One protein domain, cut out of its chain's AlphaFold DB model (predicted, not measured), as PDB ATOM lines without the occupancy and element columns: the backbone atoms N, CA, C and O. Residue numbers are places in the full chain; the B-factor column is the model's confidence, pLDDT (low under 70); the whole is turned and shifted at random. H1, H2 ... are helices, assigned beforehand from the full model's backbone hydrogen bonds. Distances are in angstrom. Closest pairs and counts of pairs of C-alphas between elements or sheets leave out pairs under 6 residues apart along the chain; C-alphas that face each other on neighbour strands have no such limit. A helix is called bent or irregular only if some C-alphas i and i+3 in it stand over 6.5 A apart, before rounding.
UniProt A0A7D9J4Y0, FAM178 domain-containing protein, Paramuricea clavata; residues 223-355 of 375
ATOM      1  N   ASN A 223     -11.369  54.004 -29.105       62.28
ATOM      2  CA  ASN A 223     -11.793  53.901 -27.704       62.28
ATOM      3  C   ASN A 223     -13.290  53.555 -27.519       62.28
ATOM      4  O   ASN A 223     -13.696  53.192 -26.415       62.28
ATOM      5  N   LEU A 224     -14.121  53.649 -28.567       62.50
ATOM      6  CA  LEU A 224     -15.536  53.251 -28.522       62.50
ATOM      7  C   LEU A 224     -15.697  51.726 -28.606       62.50
ATOM      8  O   LEU A 224     -16.595  51.161 -27.978       62.50
ATOM      9  N   PHE A 225     -14.822  51.067 -29.372       67.50
ATOM     10  CA  PHE A 225     -14.871  49.640 -29.689       67.50
ATOM     11  C   PHE A 225     -13.728  48.914 -28.968       67.50
ATOM     12  O   PHE A 225     -12.686  48.626 -29.556       67.50
ATOM     13  N   SER A 226     -13.916  48.623 -27.677       60.25
ATOM     14  CA  SER A 226     -12.930  47.939 -26.825       60.25
ATOM     15  C   SER A 226     -12.724  46.475 -27.254       60.25
ATOM     16  O   SER A 226     -13.271  45.550 -26.649       60.25
ATOM     17  N   GLY A 227     -11.953  46.297 -28.329       60.25
ATOM     18  CA  GLY A 227     -11.922  45.092 -29.152       60.25
ATOM     19  C   GLY A 227     -13.116  45.057 -30.107       60.25
ATOM     20  O   GLY A 227     -14.195  44.612 -29.712       60.25
ATOM     21  N   LEU A 228     -12.921  45.490 -31.364       60.06
ATOM     22  CA  LEU A 228     -13.898  45.239 -32.429       60.06
ATOM     23  C   LEU A 228     -14.189  43.738 -32.491       60.06
ATOM     24  O   LEU A 228     -13.274  42.924 -32.638       60.06
ATOM     25  N   ARG A 229     -15.468  43.385 -32.409       65.06
ATOM     26  CA  ARG A 229     -15.937  42.034 -32.719       65.06
ATOM     27  C   ARG A 229     -16.342  41.974 -34.184       65.06
ATOM     28  O   ARG A 229     -16.834  42.962 -34.726       65.06
ATOM     29  N   GLU A 230     -16.173  40.811 -34.806       65.19
ATOM     30  CA  GLU A 230     -16.905  40.525 -36.039       65.19
ATOM     31  C   GLU A 230     -18.410  40.647 -35.744       65.19
ATOM     32  O   GLU A 230     -18.854  40.185 -34.685       65.19
ATOM     33  N   PRO A 231     -19.198  41.297 -36.620       65.69
ATOM     34  CA  PRO A 231     -20.618  41.481 -36.380       65.69
ATOM     35  C   PRO A 231     -21.297  40.112 -36.332       65.69
ATOM     36  O   PRO A 231     -21.216  39.335 -37.286       65.69
ATOM     37  N   VAL A 232     -21.993  39.815 -35.233       62.59
ATOM     38  CA  VAL A 232     -22.785  38.587 -35.140       62.59
ATOM     39  C   VAL A 232     -23.888  38.685 -36.187       62.59
ATOM     40  O   VAL A 232     -24.715  39.600 -36.134       62.59
ATOM     41  N   LYS A 233     -23.892  37.768 -37.159       59.66
ATOM     42  CA  LYS A 233     -25.003  37.650 -38.104       59.66
ATOM     43  C   LYS A 233     -26.274  37.320 -37.327       59.66
ATOM     44  O   LYS A 233     -26.270  36.411 -36.499       59.66
ATOM     45  N   TYR A 234     -27.362  38.024 -37.625       56.78
ATOM     46  CA  TYR A 234     -28.689  37.600 -37.187       56.78
ATOM     47  C   TYR A 234     -28.991  36.205 -37.758       56.78
ATOM     48  O   TYR A 234     -28.505  35.854 -38.834       56.78
ATOM     49  N   GLU A 235     -29.790  35.407 -37.046       44.66
ATOM     50  CA  GLU A 235     -29.977  33.969 -37.324       44.66
ATOM     51  C   GLU A 235     -30.511  33.665 -38.739       44.66
ATOM     52  O   GLU A 235     -30.327  32.561 -39.242       44.66
ATOM     53  N   ASN A 236     -31.106  34.661 -39.405       45.66
ATOM     54  CA  ASN A 236     -31.655  34.576 -40.760       45.66
ATOM     55  C   ASN A 236     -30.818  35.313 -41.834       45.66
ATOM     56  O   ASN A 236     -31.305  35.536 -42.939       45.66
ATOM     57  N   GLY A 237     -29.566  35.688 -41.543       55.59
ATOM     58  CA  GLY A 237     -28.678  36.390 -42.485       55.59
ATOM     59  C   GLY A 237     -28.892  37.907 -42.527       55.59
ATOM     60  O   GLY A 237     -29.455  38.493 -41.602       55.59
ATOM     61  N   CYS A 238     -28.421  38.564 -43.593       55.19
ATOM     62  CA  CYS A 238     -28.425  40.034 -43.698       55.19
ATOM     63  C   CYS A 238     -29.777  40.631 -44.147       55.19
ATOM     64  O   CYS A 238     -29.835  41.803 -44.520       55.19
ATOM     65  N   THR A 239     -30.843  39.826 -44.195       55.06
ATOM     66  CA  THR A 239     -32.063  40.128 -44.962       55.06
ATOM     67  C   THR A 239     -33.311  40.426 -44.136       55.06
ATOM     68  O   THR A 239     -34.272  40.953 -44.698       55.06
ATOM     69  N   GLN A 240     -33.316  40.173 -42.823       56.03
ATOM     70  CA  GLN A 240     -34.438  40.562 -41.962       56.03
ATOM     71  C   GLN A 240     -34.295  42.015 -41.461       56.03
ATOM     72  O   GLN A 240     -33.315  42.338 -40.784       56.03
ATOM     73  N   PRO A 241     -35.265  42.907 -41.753       54.03
ATOM     74  CA  PRO A 241     -35.273  44.273 -41.235       54.03
ATOM     75  C   PRO A 241     -35.687  44.314 -39.755       54.03
ATOM     76  O   PRO A 241     -36.180  43.343 -39.187       54.03
ATOM     77  N   PHE A 242     -35.595  45.494 -39.140       52.50
ATOM     78  CA  PHE A 242     -36.115  45.746 -37.789       52.50
ATOM     79  C   PHE A 242     -37.629  46.066 -37.748       52.50
ATOM     80  O   PHE A 242     -38.080  46.705 -36.799       52.50
ATOM     81  N   VAL A 243     -38.393  45.683 -38.778       54.59
ATOM     82  CA  VAL A 243     -39.780  46.122 -39.028       54.59
ATOM     83  C   VAL A 243     -40.660  44.922 -39.389       54.59
ATOM     84  O   VAL A 243     -40.222  44.027 -40.110       54.59
ATOM     85  N   GLU A 244     -41.903  44.899 -38.899       55.62
ATOM     86  CA  GLU A 244     -42.862  43.821 -39.173       55.62
ATOM     87  C   GLU A 244     -43.253  43.745 -40.662       55.62
ATOM     88  O   GLU A 244     -43.402  44.754 -41.349       55.62
ATOM     89  N   ILE A 245     -43.430  42.522 -41.171       58.62
ATOM     90  CA  ILE A 245     -43.447  42.230 -42.619       58.62
ATOM     91  C   ILE A 245     -44.811  42.532 -43.298       58.62
ATOM     92  O   ILE A 245     -44.942  42.430 -44.520       58.62
ATOM     93  N   ALA A 246     -45.828  42.939 -42.529       53.28
ATOM     94  CA  ALA A 246     -47.228  43.034 -42.961       53.28
ATOM     95  C   ALA A 246     -47.440  43.852 -44.259       53.28
ATOM     96  O   ALA A 246     -47.808  43.286 -45.296       53.28
ATOM     97  N   ASP A 247     -47.128  45.151 -44.230       61.00
ATOM     98  CA  ASP A 247     -47.532  46.133 -45.258       61.00
ATOM     99  C   ASP A 247     -46.529  46.326 -46.418       61.00
ATOM    100  O   ASP A 247     -46.562  47.328 -47.133       61.00
ATOM    101  N   LEU A 248     -45.601  45.387 -46.629       68.69
ATOM    102  CA  LEU A 248     -44.548  45.540 -47.643       68.69
ATOM    103  C   LEU A 248     -44.970  45.152 -49.073       68.69
ATOM    104  O   LEU A 248     -45.686  44.169 -49.277       68.69
ATOM    105  N   ASP A 249     -44.448  45.899 -50.057       74.06
ATOM    106  CA  ASP A 249     -44.486  45.588 -51.497       74.06
ATOM    107  C   ASP A 249     -43.918  44.182 -51.767       74.06
ATOM    108  O   ASP A 249     -42.976  43.741 -51.100       74.06
ATOM    109  N   GLU A 250     -44.459  43.486 -52.767       79.12
ATOM    110  CA  GLU A 250     -44.063  42.125 -53.152       79.12
ATOM    111  C   GLU A 250     -42.567  42.052 -53.498       79.12
ATOM    112  O   GLU A 250     -41.857  41.148 -53.056       79.12
ATOM    113  N   PHE A 251     -42.045  43.080 -54.174       80.81
ATOM    114  CA  PHE A 251     -40.612  43.207 -54.436       80.81
ATOM    115  C   PHE A 251     -39.784  43.376 -53.154       80.81
ATOM    116  O   PHE A 251     -38.694  42.824 -53.059       80.81
ATOM    117  N   THR A 252     -40.269  44.115 -52.151       77.69
ATOM    118  CA  THR A 252     -39.525  44.272 -50.891       77.69
ATOM    119  C   THR A 252     -39.577  42.994 -50.051       77.69
ATOM    120  O   THR A 252     -38.575  42.631 -49.442       77.69
ATOM    121  N   LYS A 253     -40.684  42.242 -50.101       78.75
ATOM    122  CA  LYS A 253     -40.759  40.871 -49.568       78.75
ATOM    123  C   LYS A 253     -39.751  39.945 -50.269       78.75
ATOM    124  O   LYS A 253     -39.042  39.206 -49.592       78.75
ATOM    125  N   PHE A 254     -39.592  40.050 -51.590       83.31
ATOM    126  CA  PHE A 254     -38.548  39.337 -52.343       83.31
ATOM    127  C   PHE A 254     -37.116  39.708 -51.896       83.31
ATOM    128  O   PHE A 254     -36.318  38.804 -51.658       83.31
ATOM    129  N   LEU A 255     -36.803  40.996 -51.675       83.12
ATOM    130  CA  LEU A 255     -35.495  41.418 -51.127       83.12
ATOM    131  C   LEU A 255     -35.170  40.757 -49.775       83.12
ATOM    132  O   LEU A 255     -34.009  40.454 -49.494       83.12
ATOM    133  N   TYR A 256     -36.181  40.525 -48.934       77.75
ATOM    134  CA  TYR A 256     -36.012  39.950 -47.593       77.75
ATOM    135  C   TYR A 256     -35.950  38.416 -47.582       77.75
ATOM    136  O   TYR A 256     -35.511  37.825 -46.597       77.75
ATOM    137  N   HIS A 257     -36.359  37.765 -48.672       78.81
ATOM    138  CA  HIS A 257     -36.277  36.311 -48.843       78.81
ATOM    139  C   HIS A 257     -35.113  35.859 -49.739       78.81
ATOM    140  O   HIS A 257     -34.901  34.658 -49.905       78.81
ATOM    141  N   ILE A 258     -34.329  36.795 -50.279       81.25
ATOM    142  CA  ILE A 258     -33.092  36.483 -50.997       81.25
ATOM    143  C   ILE A 258     -32.035  35.890 -50.041       81.25
ATOM    144  O   ILE A 258     -31.851  36.399 -48.934       81.25
ATOM    145  N   PRO A 259     -31.298  34.839 -50.448       79.50
ATOM    146  CA  PRO A 259     -30.184  34.308 -49.670       79.50
ATOM    147  C   PRO A 259     -28.942  35.208 -49.783       79.50
ATOM    148  O   PRO A 259     -28.666  35.737 -50.861       79.50
ATOM    149  N   ASP A 260     -28.129  35.285 -48.718       76.44
ATOM    150  CA  ASP A 260     -26.857  36.046 -48.643       76.44
ATOM    151  C   ASP A 260     -25.998  35.941 -49.931       76.44
ATOM    152  O   ASP A 260     -25.434  36.928 -50.400       76.44
ATOM    153  N   VAL A 261     -25.941  34.752 -50.546       78.81
ATOM    154  CA  VAL A 261     -25.164  34.463 -51.769       78.81
ATOM    155  C   VAL A 261     -25.620  35.286 -52.988       78.81
ATOM    156  O   VAL A 261     -24.785  35.685 -53.799       78.81
ATOM    157  N   GLN A 262     -26.924  35.554 -53.117       83.94
ATOM    158  CA  GLN A 262     -27.521  36.277 -54.250       83.94
ATOM    159  C   GLN A 262     -27.578  37.797 -54.030       83.94
ATOM    160  O   GLN A 262     -27.675  38.541 -55.006       83.94
ATOM    161  N   ILE A 263     -27.445  38.282 -52.784       85.56
ATOM    162  CA  ILE A 263     -27.433  39.726 -52.467       85.56
ATOM    163  C   ILE A 263     -26.395  40.465 -53.324       85.56
ATOM    164  O   ILE A 263     -26.679  41.528 -53.874       85.56
ATOM    165  N   ARG A 264     -25.196  39.889 -53.488       83.94
ATOM    166  CA  ARG A 264     -24.125  40.493 -54.295       83.94
ATOM    167  C   ARG A 264     -24.503  40.634 -55.769       83.94
ATOM    168  O   ARG A 264     -24.189  41.653 -56.368       83.94
ATOM    169  N   GLU A 265     -25.152  39.632 -56.354       87.50
ATOM    170  CA  GLU A 265     -25.556  39.663 -57.765       87.50
ATOM    171  C   GLU A 265     -26.645  40.717 -57.998       87.50
ATOM    172  O   GLU A 265     -26.517  41.540 -58.901       87.50
ATOM    173  N   LEU A 266     -27.640  40.778 -57.107       88.06
ATOM    174  CA  LEU A 266     -28.710  41.776 -57.146       88.06
ATOM    175  C   LEU A 266     -28.213  43.222 -56.953       88.06
ATOM    176  O   LEU A 266     -28.742  44.147 -57.569       88.06
ATOM    177  N   LEU A 267     -27.223  43.441 -56.082       86.38
ATOM    178  CA  LEU A 267     -26.644  44.773 -55.878       86.38
ATOM    179  C   LEU A 267     -25.710  45.181 -57.026       86.38
ATOM    180  O   LEU A 267     -25.640  46.360 -57.355       86.38
ATOM    181  N   CYS A 268     -25.013  44.227 -57.650       83.38
ATOM    182  CA  CYS A 268     -24.144  44.484 -58.802       83.38
ATOM    183  C   CYS A 268     -24.897  44.599 -60.140       83.38
ATOM    184  O   CYS A 268     -24.305  45.066 -61.109       83.38
ATOM    185  N   SER A 269     -26.164  44.180 -60.219       82.75
ATOM    186  CA  SER A 269     -26.996  44.311 -61.426       82.75
ATOM    187  C   SER A 269     -27.714  45.663 -61.544       82.75
ATOM    188  O   SER A 269     -28.425  45.893 -62.521       82.75
ATOM    189  N   ASP A 270     -27.575  46.546 -60.548       81.31
ATOM    190  CA  ASP A 270     -28.275  47.834 -60.434       81.31
ATOM    191  C   ASP A 270     -29.819  47.748 -60.477       81.31
ATOM    192  O   ASP A 270     -30.487  48.772 -60.635       81.31
ATOM    193  N   TRP A 271     -30.436  46.570 -60.307       84.81
ATOM    194  CA  TRP A 271     -31.903  46.408 -60.392       84.81
ATOM    195  C   TRP A 271     -32.659  47.285 -59.385       84.81
ATOM    196  O   TRP A 271     -33.669  47.906 -59.718       84.81
ATOM    197  N   ILE A 272     -32.145  47.373 -58.156       84.12
ATOM    198  CA  ILE A 272     -32.699  48.225 -57.095       84.12
ATOM    199  C   ILE A 272     -32.575  49.709 -57.485       84.12
ATOM    200  O   ILE A 272     -33.554  50.452 -57.398       84.12
ATOM    201  N   THR A 273     -31.407  50.126 -57.986       82.06
ATOM    202  CA  THR A 273     -31.148  51.489 -58.476       82.06
ATOM    203  C   THR A 273     -32.105  51.861 -59.615       82.06
ATOM    204  O   THR A 273     -32.707  52.933 -59.591       82.06
ATOM    205  N   HIS A 274     -32.319  50.960 -60.579       83.12
ATOM    206  CA  HIS A 274     -33.220  51.175 -61.714       83.12
ATOM    207  C   HIS A 274     -34.706  51.185 -61.316       83.12
ATOM    208  O   HIS A 274     -35.435  52.060 -61.785       83.12
ATOM    209  N   LYS A 275     -35.175  50.303 -60.414       81.69
ATOM    210  CA  LYS A 275     -36.574  50.360 -59.931       81.69
ATOM    211  C   LYS A 275     -36.870  51.707 -59.261       81.69
ATOM    212  O   LYS A 275     -37.922  52.302 -59.499       81.69
ATOM    213  N   TYR A 276     -35.932  52.219 -58.464       79.56
ATOM    214  CA  TYR A 276     -36.114  53.466 -57.714       79.56
ATOM    215  C   TYR A 276     -35.578  54.726 -58.421       79.56
ATOM    216  O   TYR A 276     -35.622  55.816 -57.855       79.56
ATOM    217  N   MET A 277     -35.185  54.615 -59.698       74.06
ATOM    218  CA  MET A 277     -34.970  55.768 -60.588       74.06
ATOM    219  C   MET A 277     -36.276  56.491 -60.950       74.06
ATOM    220  O   MET A 277     -36.274  57.709 -61.152       74.06
ATOM    221  N   LEU A 278     -37.372  55.728 -61.062       70.50
ATOM    222  CA  LEU A 278     -38.685  56.187 -61.537       70.50
ATOM    223  C   LEU A 278     -39.772  56.145 -60.449       70.50
ATOM    224  O   LEU A 278     -40.754  56.885 -60.531       70.50
ATOM    225  N   HIS A 279     -39.591  55.321 -59.416       73.44
ATOM    226  CA  HIS A 279     -40.526  55.168 -58.299       73.44
ATOM    227  C   HIS A 279     -39.888  55.608 -56.972       73.44
ATOM    228  O   HIS A 279     -38.689  55.414 -56.784       73.44
ATOM    229  N   PRO A 280     -40.656  56.167 -56.016       74.19
ATOM    230  CA  PRO A 280     -40.127  56.470 -54.689       74.19
ATOM    231  C   PRO A 280     -39.694  55.178 -53.982       74.19
ATOM    232  O   PRO A 280     -40.465  54.222 -53.900       74.19
ATOM    233  N   CYS A 281     -38.470  55.154 -53.454       79.12
ATOM    234  CA  CYS A 281     -37.970  54.032 -52.665       79.12
ATOM    235  C   CYS A 281     -38.721  53.924 -51.320       79.12
ATOM    236  O   CYS A 281     -38.814  54.925 -50.604       79.12
ATOM    237  N   PRO A 282     -39.255  52.747 -50.938       80.50
ATOM    238  CA  PRO A 282     -39.786  52.530 -49.596       80.50
ATOM    239  C   PRO A 282     -38.666  52.642 -48.545       80.50
ATOM    240  O   PRO A 282     -37.614  52.032 -48.746       80.50
ATOM    241  N   PRO A 283     -38.879  53.311 -47.392       79.56
ATOM    242  CA  PRO A 283     -37.874  53.416 -46.324       79.56
ATOM    243  C   PRO A 283     -37.280  52.070 -45.893       79.56
ATOM    244  O   PRO A 283     -36.094  51.976 -45.605       79.56
ATOM    245  N   ALA A 284     -38.091  51.011 -45.930       79.75
ATOM    246  CA  ALA A 284     -37.694  49.661 -45.552       79.75
ATOM    247  C   ALA A 284     -36.621  49.050 -46.492       79.75
ATOM    248  O   ALA A 284     -35.735  48.333 -46.032       79.75
ATOM    249  N   VAL A 285     -36.613  49.409 -47.785       82.75
ATOM    250  CA  VAL A 285     -35.529  49.033 -48.721       82.75
ATOM    251  C   VAL A 285     -34.226  49.744 -48.349       82.75
ATOM    252  O   VAL A 285     -33.154  49.145 -48.385       82.75
ATOM    253  N   VAL A 286     -34.321  51.018 -47.962       85.31
ATOM    254  CA  VAL A 286     -33.171  51.835 -47.549       85.31
ATOM    255  C   VAL A 286     -32.580  51.309 -46.231       85.31
ATOM    256  O   VAL A 286     -31.362  51.197 -46.100       85.31
ATOM    257  N   GLU A 287     -33.434  50.881 -45.297       83.25
ATOM    258  CA  GLU A 287     -33.040  50.193 -44.060       83.25
ATOM    259  C   GLU A 287     -32.359  48.841 -44.304       83.25
ATOM    260  O   GLU A 287     -31.397  48.519 -43.610       83.25
ATOM    261  N   TRP A 288     -32.804  48.072 -45.298       85.19
ATOM    262  CA  TRP A 288     -32.182  46.803 -45.696       85.19
ATOM    263  C   TRP A 288     -30.821  47.009 -46.382       85.19
ATOM    264  O   TRP A 288     -29.858  46.317 -46.050       85.19
ATOM    265  N   LEU A 289     -30.682  48.029 -47.240       88.25
ATOM    266  CA  LEU A 289     -29.377  48.435 -47.786       88.25
ATOM    267  C   LEU A 289     -28.406  48.859 -46.672       88.25
ATOM    268  O   LEU A 289     -27.246  48.451 -46.681       88.25
ATOM    269  N   PHE A 290     -28.882  49.625 -45.686       87.00
ATOM    270  CA  PHE A 290     -28.107  49.989 -44.497       87.00
ATOM    271  C   PHE A 290     -27.758  48.768 -43.623       87.00
ATOM    272  O   PHE A 290     -26.650  48.687 -43.100       87.00
ATOM    273  N   HIS A 291     -28.656  47.786 -43.498       83.50
ATOM    274  CA  HIS A 291     -28.382  46.537 -42.783       83.50
ATOM    275  C   HIS A 291     -27.247  45.748 -43.459       83.50
ATOM    276  O   HIS A 291     -26.289  45.360 -42.792       83.50
ATOM    277  N   ILE A 292     -27.291  45.574 -44.783       86.00
ATOM    278  CA  ILE A 292     -26.216  44.915 -45.544       86.00
ATOM    279  C   ILE A 292     -24.892  45.676 -45.389       86.00
ATOM    280  O   ILE A 292     -23.866  45.057 -45.104       86.00
ATOM    281  N   LEU A 293     -24.918  47.008 -45.494       87.75
ATOM    282  CA  LEU A 293     -23.749  47.871 -45.303       87.75
ATOM    283  C   LEU A 293     -23.093  47.695 -43.919       87.75
ATOM    284  O   LEU A 293     -21.874  47.796 -43.805       87.75
ATOM    285  N   CYS A 294     -23.891  47.441 -42.876       84.75
ATOM    286  CA  CYS A 294     -23.436  47.369 -41.485       84.75
ATOM    287  C   CYS A 294     -23.191  45.955 -40.933       84.75
ATOM    288  O   CYS A 294     -22.673  45.853 -39.822       84.75
ATOM    289  N   TYR A 295     -23.566  44.881 -41.637       80.56
ATOM    290  CA  TYR A 295     -23.431  43.509 -41.115       80.56
ATOM    291  C   TYR A 295     -22.891  42.476 -42.123       80.56
ATOM    292  O   TYR A 295     -22.576  41.352 -41.725       80.56
ATOM    293  N   HIS A 296     -22.753  42.809 -43.412       82.25
ATOM    294  CA  HIS A 296     -22.238  41.867 -44.410       82.25
ATOM    295  C   HIS A 296     -20.698  41.781 -44.390       82.25
ATOM    296  O   HIS A 296     -20.010  42.793 -44.325       82.25
ATOM    297  N   LEU A 297     -20.146  40.563 -44.489       80.75
ATOM    298  CA  LEU A 297     -18.696  40.315 -44.372       80.75
ATOM    299  C   LEU A 297     -17.917  40.490 -45.695       80.75
ATOM    300  O   LEU A 297     -16.736  40.820 -45.676       80.75
ATOM    301  N   ASP A 298     -18.551  40.273 -46.856       83.44
ATOM    302  CA  ASP A 298     -17.920  40.533 -48.165       83.44
ATOM    303  C   ASP A 298     -17.861  42.043 -48.454       83.44
ATOM    304  O   ASP A 298     -18.894  42.678 -48.698       83.44
ATOM    305  N   ASN A 299     -16.642  42.589 -48.499       85.25
ATOM    306  CA  ASN A 299     -16.346  43.974 -48.879       85.25
ATOM    307  C   ASN A 299     -16.948  44.374 -50.241       85.25
ATOM    308  O   ASN A 299     -17.280  45.544 -50.441       85.25
ATOM    309  N   HIS A 300     -17.105  43.436 -51.184       86.25
ATOM    310  CA  HIS A 300     -17.729  43.718 -52.479       86.25
ATOM    311  C   HIS A 300     -19.231  43.982 -52.333       86.25
ATOM    312  O   HIS A 300     -19.722  44.971 -52.878       86.25
ATOM    313  N   THR A 301     -19.947  43.167 -51.554       87.12
ATOM    314  CA  THR A 301     -21.372  43.379 -51.252       87.12
ATOM    315  C   THR A 301     -21.585  44.656 -50.438       87.12
ATOM    316  O   THR A 301     -22.476  45.439 -50.764       87.12
ATOM    317  N   VAL A 302     -20.729  44.928 -49.444       88.38
ATOM    318  CA  VAL A 302     -20.749  46.183 -48.666       88.38
ATOM    319  C   VAL A 302     -20.599  47.389 -49.602       88.38
ATOM    320  O   VAL A 302     -21.450  48.279 -49.599       88.38
ATOM    321  N   LYS A 303     -19.596  47.389 -50.491       89.25
ATOM    322  CA  LYS A 303     -19.388  48.469 -51.469       89.25
ATOM    323  C   LYS A 303     -20.541  48.608 -52.474       89.25
ATOM    324  O   LYS A 303     -20.905  49.730 -52.821       89.25
ATOM    325  N   ALA A 304     -21.130  47.503 -52.928       88.75
ATOM    326  CA  ALA A 304     -22.289  47.538 -53.819       88.75
ATOM    327  C   ALA A 304     -23.531  48.114 -53.107       88.75
ATOM    328  O   ALA A 304     -24.215  48.970 -53.666       88.75
ATOM    329  N   SER A 305     -23.764  47.741 -51.840       89.56
ATOM    330  CA  SER A 305     -24.851  48.302 -51.022       89.56
ATOM    331  C   SER A 305     -24.673  49.803 -50.780       89.56
ATOM    332  O   SER A 305     -25.638  50.554 -50.922       89.56
ATOM    333  N   TYR A 306     -23.437  50.263 -50.537       90.56
ATOM    334  CA  TYR A 306     -23.107  51.686 -50.454       90.56
ATOM    335  C   TYR A 306     -23.443  52.421 -51.754       90.56
ATOM    336  O   TYR A 306     -24.109  53.451 -51.713       90.56
ATOM    337  N   ASN A 307     -23.025  51.894 -52.909       89.44
ATOM    338  CA  ASN A 307     -23.277  52.525 -54.205       89.44
ATOM    339  C   ASN A 307     -24.782  52.643 -54.511       89.44
ATOM    340  O   ASN A 307     -25.229  53.708 -54.948       89.44
ATOM    341  N   ALA A 308     -25.563  51.590 -54.251       88.50
ATOM    342  CA  ALA A 308     -27.014  51.598 -54.447       88.50
ATOM    343  C   ALA A 308     -27.702  52.597 -53.496       88.50
ATOM    344  O   ALA A 308     -28.488  53.439 -53.936       88.50
ATOM    345  N   LEU A 309     -27.344  52.564 -52.207       88.75
ATOM    346  CA  LEU A 309     -27.854  53.473 -51.177       88.75
ATOM    347  C   LEU A 309     -27.538  54.939 -51.510       88.75
ATOM    348  O   LEU A 309     -28.433  55.786 -51.521       88.75
ATOM    349  N   TRP A 310     -26.280  55.231 -51.845       86.94
ATOM    350  CA  TRP A 310     -25.823  56.559 -52.249       86.94
ATOM    351  C   TRP A 310     -26.558  57.067 -53.494       86.94
ATOM    352  O   TRP A 310     -26.965  58.229 -53.530       86.94
ATOM    353  N   SER A 311     -26.774  56.202 -54.490       85.12
ATOM    354  CA  SER A 311     -27.496  56.560 -55.717       85.12
ATOM    355  C   SER A 311     -28.969  56.877 -55.452       85.12
ATOM    356  O   SER A 311     -29.472  57.866 -55.977       85.12
ATOM    357  N   ILE A 312     -29.648  56.102 -54.598       83.56
ATOM    358  CA  ILE A 312     -31.054  56.342 -54.225       83.56
ATOM    359  C   ILE A 312     -31.215  57.659 -53.455       83.56
ATOM    360  O   ILE A 312     -32.119  58.439 -53.759       83.56
ATOM    361  N   LEU A 313     -30.347  57.926 -52.473       82.50
ATOM    362  CA  LEU A 313     -30.444  59.125 -51.633       82.50
ATOM    363  C   LEU A 313     -30.134  60.411 -52.423       82.50
ATOM    364  O   LEU A 313     -30.855  61.400 -52.299       82.50
ATOM    365  N   ASN A 314     -29.104  60.391 -53.277       77.88
ATOM    366  CA  ASN A 314     -28.646  61.572 -54.023       77.88
ATOM    367  C   ASN A 314     -29.327  61.751 -55.397       77.88
ATOM    368  O   ASN A 314     -28.964  62.644 -56.162       77.88
ATOM    369  N   LEU A 315     -30.351  60.953 -55.722       69.94
ATOM    370  CA  LEU A 315     -31.028  60.995 -57.027       69.94
ATOM    371  C   LEU A 315     -31.763  62.324 -57.330       69.94
ATOM    372  O   LEU A 315     -32.228  62.550 -58.452       69.94
ATOM    373  N   GLY A 316     -31.918  63.185 -56.321       55.09
ATOM    374  CA  GLY A 316     -32.726  64.402 -56.363       55.09
ATOM    375  C   GLY A 316     -32.035  65.680 -56.852       55.09
ATOM    376  O   GLY A 316     -32.737  66.659 -57.088       55.09
ATOM    377  N   ASP A 317     -30.712  65.695 -57.052       54.47
ATOM    378  CA  ASP A 317     -29.980  66.910 -57.483       54.47
ATOM    379  C   ASP A 317     -30.321  67.371 -58.918       54.47
ATOM    380  O   ASP A 317     -30.052  68.510 -59.316       54.47
ATOM    381  N   ASN A 318     -30.964  66.508 -59.712       54.72
ATOM    382  CA  ASN A 318     -31.489  66.877 -61.022       54.72
ATOM    383  C   ASN A 318     -32.806  67.657 -60.880       54.72
ATOM    384  O   ASN A 318     -33.827  67.125 -60.450       54.72
ATOM    385  N   LYS A 319     -32.761  68.929 -61.297       51.78
ATOM    386  CA  LYS A 319     -33.627  70.058 -60.888       51.78
ATOM    387  C   LYS A 319     -35.131  69.974 -61.211       51.78
ATOM    388  O   LYS A 319     -35.846  70.953 -61.006       51.78
ATOM    389  N   GLU A 320     -35.639  68.840 -61.684       54.31
ATOM    390  CA  GLU A 320     -37.035  68.666 -62.095       54.31
ATOM    391  C   GLU A 320     -37.764  67.614 -61.244       54.31
ATOM    392  O   GLU A 320     -37.854  66.437 -61.587       54.31
ATOM    393  N   LYS A 321     -38.331  68.085 -60.125       54.31
ATOM    394  CA  LYS A 321     -39.444  67.468 -59.370       54.31
ATOM    395  C   LYS A 321     -39.328  65.970 -59.018       54.31
ATOM    396  O   LYS A 321     -40.353  65.301 -58.878       54.31
ATOM    397  N   ARG A 322     -38.127  65.439 -58.771       53.91
ATOM    398  CA  ARG A 322     -37.988  64.137 -58.088       53.91
ATOM    399  C   ARG A 322     -38.106  64.325 -56.577       53.91
ATOM    400  O   ARG A 322     -37.607  65.300 -56.022       53.91
ATOM    401  N   LYS A 323     -38.795  63.399 -55.905       56.00
ATOM    402  CA  LYS A 323     -38.913  63.401 -54.441       56.00
ATOM    403  C   LYS A 323     -37.572  62.968 -53.849       56.00
ATOM    404  O   LYS A 323     -37.257  61.783 -53.891       56.00
ATOM    405  N   VAL A 324     -36.800  63.920 -53.320       56.31
ATOM    406  CA  VAL A 324     -35.580  63.638 -52.549       56.31
ATOM    407  C   VAL A 324     -35.944  62.696 -51.403       56.31
ATOM    408  O   VAL A 324     -36.816  63.018 -50.594       56.31
ATOM    409  N   LEU A 325     -35.291  61.539 -51.330       64.25
ATOM    410  CA  LEU A 325     -35.481  60.603 -50.229       64.25
ATOM    411  C   LEU A 325     -34.568  61.005 -49.071       64.25
ATOM    412  O   LEU A 325     -33.457  60.509 -48.922       64.25
ATOM    413  N   SER A 326     -35.056  61.922 -48.235       67.50
ATOM    414  CA  SER A 326     -34.402  62.340 -46.990       67.50
ATOM    415  C   SER A 326     -34.535  61.266 -45.896       67.50
ATOM    416  O   SER A 326     -35.067  61.530 -44.816       67.50
ATOM    417  N   TRP A 327     -34.120  60.033 -46.194       80.69
ATOM    418  CA  TRP A 327     -34.041  58.960 -45.207       80.69
ATOM    419  C   TRP A 327     -32.736  59.071 -44.414       80.69
ATOM    420  O   TRP A 327     -31.669  59.326 -44.971       80.69
ATOM    421  N   ILE A 328     -32.839  58.874 -43.102       78.88
ATOM    422  CA  ILE A 328     -31.736  58.887 -42.141       78.88
ATOM    423  C   ILE A 328     -31.969  57.691 -41.205       78.88
ATOM    424  O   ILE A 328     -33.109  57.506 -40.763       78.88
ATOM    425  N   PRO A 329     -30.949  56.878 -40.871       80.62
ATOM    426  CA  PRO A 329     -31.129  55.759 -39.955       80.62
ATOM    427  C   PRO A 329     -31.556  56.254 -38.570       80.62
ATOM    428  O   PRO A 329     -30.936  57.145 -37.991       80.62
ATOM    429  N   SER A 330     -32.593  55.630 -38.005       80.94
ATOM    430  CA  SER A 330     -33.004  55.880 -36.619       80.94
ATOM    431  C   SER A 330     -31.830  55.683 -35.656       80.94
ATOM    432  O   SER A 330     -31.091  54.700 -35.760       80.94
ATOM    433  N   VAL A 331     -31.712  56.562 -34.655       81.12
ATOM    434  CA  VAL A 331     -30.703  56.473 -33.582       81.12
ATOM    435  C   VAL A 331     -30.727  55.095 -32.907       81.12
ATOM    436  O   VAL A 331     -29.679  54.557 -32.556       81.12
ATOM    437  N   GLN A 332     -31.902  54.461 -32.799       78.62
ATOM    438  CA  GLN A 332     -32.011  53.092 -32.285       78.62
ATOM    439  C   GLN A 332     -31.312  52.061 -33.182       78.62
ATOM    440  O   GLN A 332     -30.675  51.148 -32.667       78.62
ATOM    441  N   ASN A 333     -31.400  52.196 -34.508       76.88
ATOM    442  CA  ASN A 333     -30.747  51.285 -35.450       76.88
ATOM    443  C   ASN A 333     -29.224  51.486 -35.440       76.88
ATOM    444  O   ASN A 333     -28.492  50.500 -35.411       76.88
ATOM    445  N   VAL A 334     -28.747  52.731 -35.334       82.06
ATOM    446  CA  VAL A 334     -27.316  53.040 -35.142       82.06
ATOM    447  C   VAL A 334     -26.783  52.433 -33.833       82.06
ATOM    448  O   VAL A 334     -25.747  51.770 -33.832       82.06
ATOM    449  N   ILE A 335     -27.525  52.556 -32.725       81.56
ATOM    450  CA  ILE A 335     -27.160  51.931 -31.439       81.56
ATOM    451  C   ILE A 335     -27.157  50.392 -31.524       81.56
ATOM    452  O   ILE A 335     -26.300  49.764 -30.904       81.56
ATOM    453  N   LYS A 336     -28.070  49.763 -32.282       79.44
ATOM    454  CA  LYS A 336     -28.046  48.301 -32.518       79.44
ATOM    455  C   LYS A 336     -26.769  47.877 -33.255       79.44
ATOM    456  O   LYS A 336     -26.108  46.949 -32.793       79.44
ATOM    457  N   VAL A 337     -26.387  48.593 -34.321       81.75
ATOM    458  CA  VAL A 337     -25.140  48.346 -35.072       81.75
ATOM    459  C   VAL A 337     -23.932  48.441 -34.141       81.75
ATOM    460  O   VAL A 337     -23.175  47.480 -34.008       81.75
ATOM    461  N   PHE A 338     -23.784  49.556 -33.421       80.62
ATOM    462  CA  PHE A 338     -22.653  49.747 -32.509       80.62
ATOM    463  C   PHE A 338     -22.610  48.707 -31.379       80.62
ATOM    464  O   PHE A 338     -21.521  48.290 -30.975       80.62
ATOM    465  N   LYS A 339     -23.757  48.241 -30.868       77.25
ATOM    466  CA  LYS A 339     -23.790  47.144 -29.885       77.25
ATOM    467  C   LYS A 339     -23.296  45.818 -30.470       77.25
ATOM    468  O   LYS A 339     -22.575  45.111 -29.773       77.25
ATOM    469  N   ASN A 340     -23.625  45.495 -31.724       78.00
ATOM    470  CA  ASN A 340     -23.161  44.254 -32.360       78.00
ATOM    471  C   ASN A 340     -21.629  44.237 -32.538       78.00
ATOM    472  O   ASN A 340     -20.977  43.239 -32.249       78.00
ATOM    473  N   TYR A 341     -21.038  45.383 -32.893       75.56
ATOM    474  CA  TYR A 341     -19.579  45.563 -32.963       75.56
ATOM    475  C   TYR A 341     -18.867  45.622 -31.593       75.56
ATOM    476  O   TYR A 341     -17.642  45.735 -31.544       75.56
ATOM    477  N   GLY A 342     -19.604  45.517 -30.479       72.69
ATOM    478  CA  GLY A 342     -19.050  45.381 -29.127       72.69
ATOM    479  C   GLY A 342     -18.961  46.663 -28.293       72.69
ATOM    480  O   GLY A 342     -18.366  46.624 -27.217       72.69
ATOM    481  N   THR A 343     -19.538  47.789 -28.733       75.81
ATOM    482  CA  THR A 343     -19.566  49.016 -27.907       75.81
ATOM    483  C   THR A 343     -20.453  48.861 -26.668       75.81
ATOM    484  O   THR A 343     -21.465  48.151 -26.679       75.81
ATOM    485  N   ASN A 344     -20.130  49.607 -25.609       71.75
ATOM    486  CA  ASN A 344     -21.058  49.862 -24.510       71.75
ATOM    487  C   ASN A 344     -21.742  51.228 -24.706       71.75
ATOM    488  O   ASN A 344     -21.118  52.195 -25.146       71.75
ATOM    489  N   LEU A 345     -23.025  51.324 -24.340       68.00
ATOM    490  CA  LEU A 345     -23.801  52.563 -24.440       68.00
ATOM    491  C   LEU A 345     -23.217  53.672 -23.550       68.00
ATOM    492  O   LEU A 345     -23.276  54.841 -23.918       68.00
ATOM    493  N   THR A 346     -22.615  53.312 -22.414       68.62
ATOM    494  CA  THR A 346     -21.888  54.259 -21.555       68.62
ATOM    495  C   THR A 346     -20.685  54.862 -22.278       68.62
ATOM    496  O   THR A 346     -20.571  56.082 -22.326       68.62
ATOM    497  N   SER A 347     -19.846  54.038 -22.917       66.81
ATOM    498  CA  SER A 347     -18.687  54.498 -23.694       66.81
ATOM    499  C   SER A 347     -19.093  55.443 -24.828       66.81
ATOM    500  O   SER A 347     -18.457  56.479 -25.013       66.81
ATOM    501  N   LEU A 348     -20.178  55.125 -25.546       67.31
ATOM    502  CA  LEU A 348     -20.747  56.002 -26.574       67.31
ATOM    503  C   LEU A 348     -21.169  57.362 -25.999       67.31
ATOM    504  O   LEU A 348     -20.780  58.395 -26.534       67.31
ATOM    505  N   LEU A 349     -21.939  57.374 -24.907       66.50
ATOM    506  CA  LEU A 349     -22.479  58.611 -24.337       66.50
ATOM    507  C   LEU A 349     -21.393  59.518 -23.737       66.50
ATOM    508  O   LEU A 349     -21.440  60.724 -23.969       66.50
ATOM    509  N   THR A 350     -20.397  58.965 -23.032       62.81
ATOM    510  CA  THR A 350     -19.311  59.763 -22.431       62.81
ATOM    511  C   THR A 350     -18.459  60.466 -23.495       62.81
ATOM    512  O   THR A 350     -18.240  61.672 -23.397       62.81
ATOM    513  N   ASN A 351     -18.059  59.752 -24.557       56.28
ATOM    514  CA  ASN A 351     -17.296  60.351 -25.662       56.28
ATOM    515  C   ASN A 351     -18.126  61.414 -26.408       56.28
ATOM    516  O   ASN A 351     -17.587  62.438 -26.821       56.28
ATOM    517  N   VAL A 352     -19.446  61.218 -26.544       56.62
ATOM    518  CA  VAL A 352     -20.327  62.239 -27.131       56.62
ATOM    519  C   VAL A 352     -20.332  63.514 -26.280       56.62
ATOM    520  O   VAL A 352     -20.145  64.589 -26.844       56.62
ATOM    521  N   SER A 353     -20.450  63.428 -24.949       48.34
ATOM    522  CA  SER A 353     -20.379  64.621 -24.083       48.34
ATOM    523  C   SER A 353     -19.028  65.350 -24.115       48.34
ATOM    524  O   SER A 353     -19.017  66.566 -23.967       48.34
ATOM    525  N   GLU A 354     -17.915  64.652 -24.354       51.06
ATOM    526  CA  GLU A 354     -16.591  65.280 -24.526       51.06
ATOM    527  C   GLU A 354     -16.422  65.921 -25.916       51.06
ATOM    528  O   GLU A 354     -15.677  66.884 -26.070       51.06
ATOM    529  N   SER A 355     -17.143  65.430 -26.932       49.31
ATOM    530  CA  SER A 355     -17.116  65.988 -28.295       49.31
ATOM    531  C   SER A 355     -18.035  67.202 -28.509       49.31
ATOM    532  O   SER A 355     -17.892  67.908 -29.508       49.31
TER     533      SER A 355
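Overview. This is residues 223 to 355 of the 375 residues of the protein "FAM178 domain-containing protein" of Paramuricea clavata (UniProt A0A7D9J4Y0). A helical hairpin, H4 and H5, makes the core: H2 and H3 pack on H5, H1 lies by the beginning of H4, and H6 lies near H4 on the side away from H5, with H7 beyond H6 at the far end. Two long stretches with no named element complete the shape: residues 223 to 249 run from the end where H7 lies to H1, and residues 314 to 330 loop out after H5 and come back to H6. The printed part has 133 residues with seven named helices, in the order H1 to H7, and no named strand; the class is all helix. It is compact, with a radius of gyration of the C-alphas of 16.1 A, and it spans 44 by 35 by 30 A.

Arrangement. Go along from Asn 223 and you pass 27 residues with no named element before H1, residues 250 to 257. H1 only just touches H4, residues 283 to 295, with 3 pairs of C-alphas within 8 A, and H4 touches H1 with residues 284 to 285 alone. Their closest C-alphas, of Thr 252 and Val 285, are 6.6 A apart, and the two run the same way at a shallow tilt of 18 degrees. Next comes H2, residues 260 to 268, which is only just apart from H1, at 8.3 A. Look from H2 to the hub, H5, residues 299 to 313: they touch, the closest C-alphas being those of Arg 264 and Thr 301 at 5.0 A, at a steep tilt of 50 degrees. H3, residues 271 to 278, touches residues 308 to 312 of H5 alone. The closest C-alphas there, of Thr 273 and Ala 308, are 5.8 A apart, with a shallow tilt of 6 degrees, the same way. H4 and H5 form a helical hairpin; they touch with 17 pairs of C-alphas within 8 A, and run opposite ways at a shallow tilt of 27 degrees. Find its closest C-alphas at Leu 293 and Val 302, 4.8 A apart. H6, residues 331 to 340, is close to H4 but not clearly touching, with the C-alphas of Cys 294 and Val 337 closest at 6.7 A. H7, residues 345 to 355, is close to H6 but not clearly touching, at a steep tilt of 62 degrees; the closest C-alphas, of Lys 339 and Leu 345, are 7.7 A apart. H7 is apart from H4 and from H5. Every O i to N i+4 pair is within hydrogen-bond range in H1, H4, H5, H6 and H7, against 3 of 5 in H2 and 3 of 4 in H3.

Along the chain. Find C-alpha 250 at (-44.063, 42.125, -53.152); from there H1 runs 10.6 A to C-alpha 257. H2 is 13.5 A long and only just irregular, with C-alphas 261 and 264 6.6 A apart; H3 is 12.0 A long. H4 begins at C-alpha 283 at (-37.874, 53.416, -46.324) and covers 18.3 A. H5, the longest helix with 15 residues, measures 20.9 A, and H6 14.4 A. H7 runs 15.5 A and ends at C-alpha 355 at (-17.116, 65.988, -28.295).

Size, cuts and confidence. The two C-alphas farthest apart are those of Gly 227 and Glu 320, at 47.7 A. The printed part has no cut. The link from H5 to H6, 17 residues, is long; the other links between helices are tight. The mean pLDDT of the printed part is 73.3, and confidence is low, under 70, in residues 223 to 248, 315 to 326 and 345 to 355.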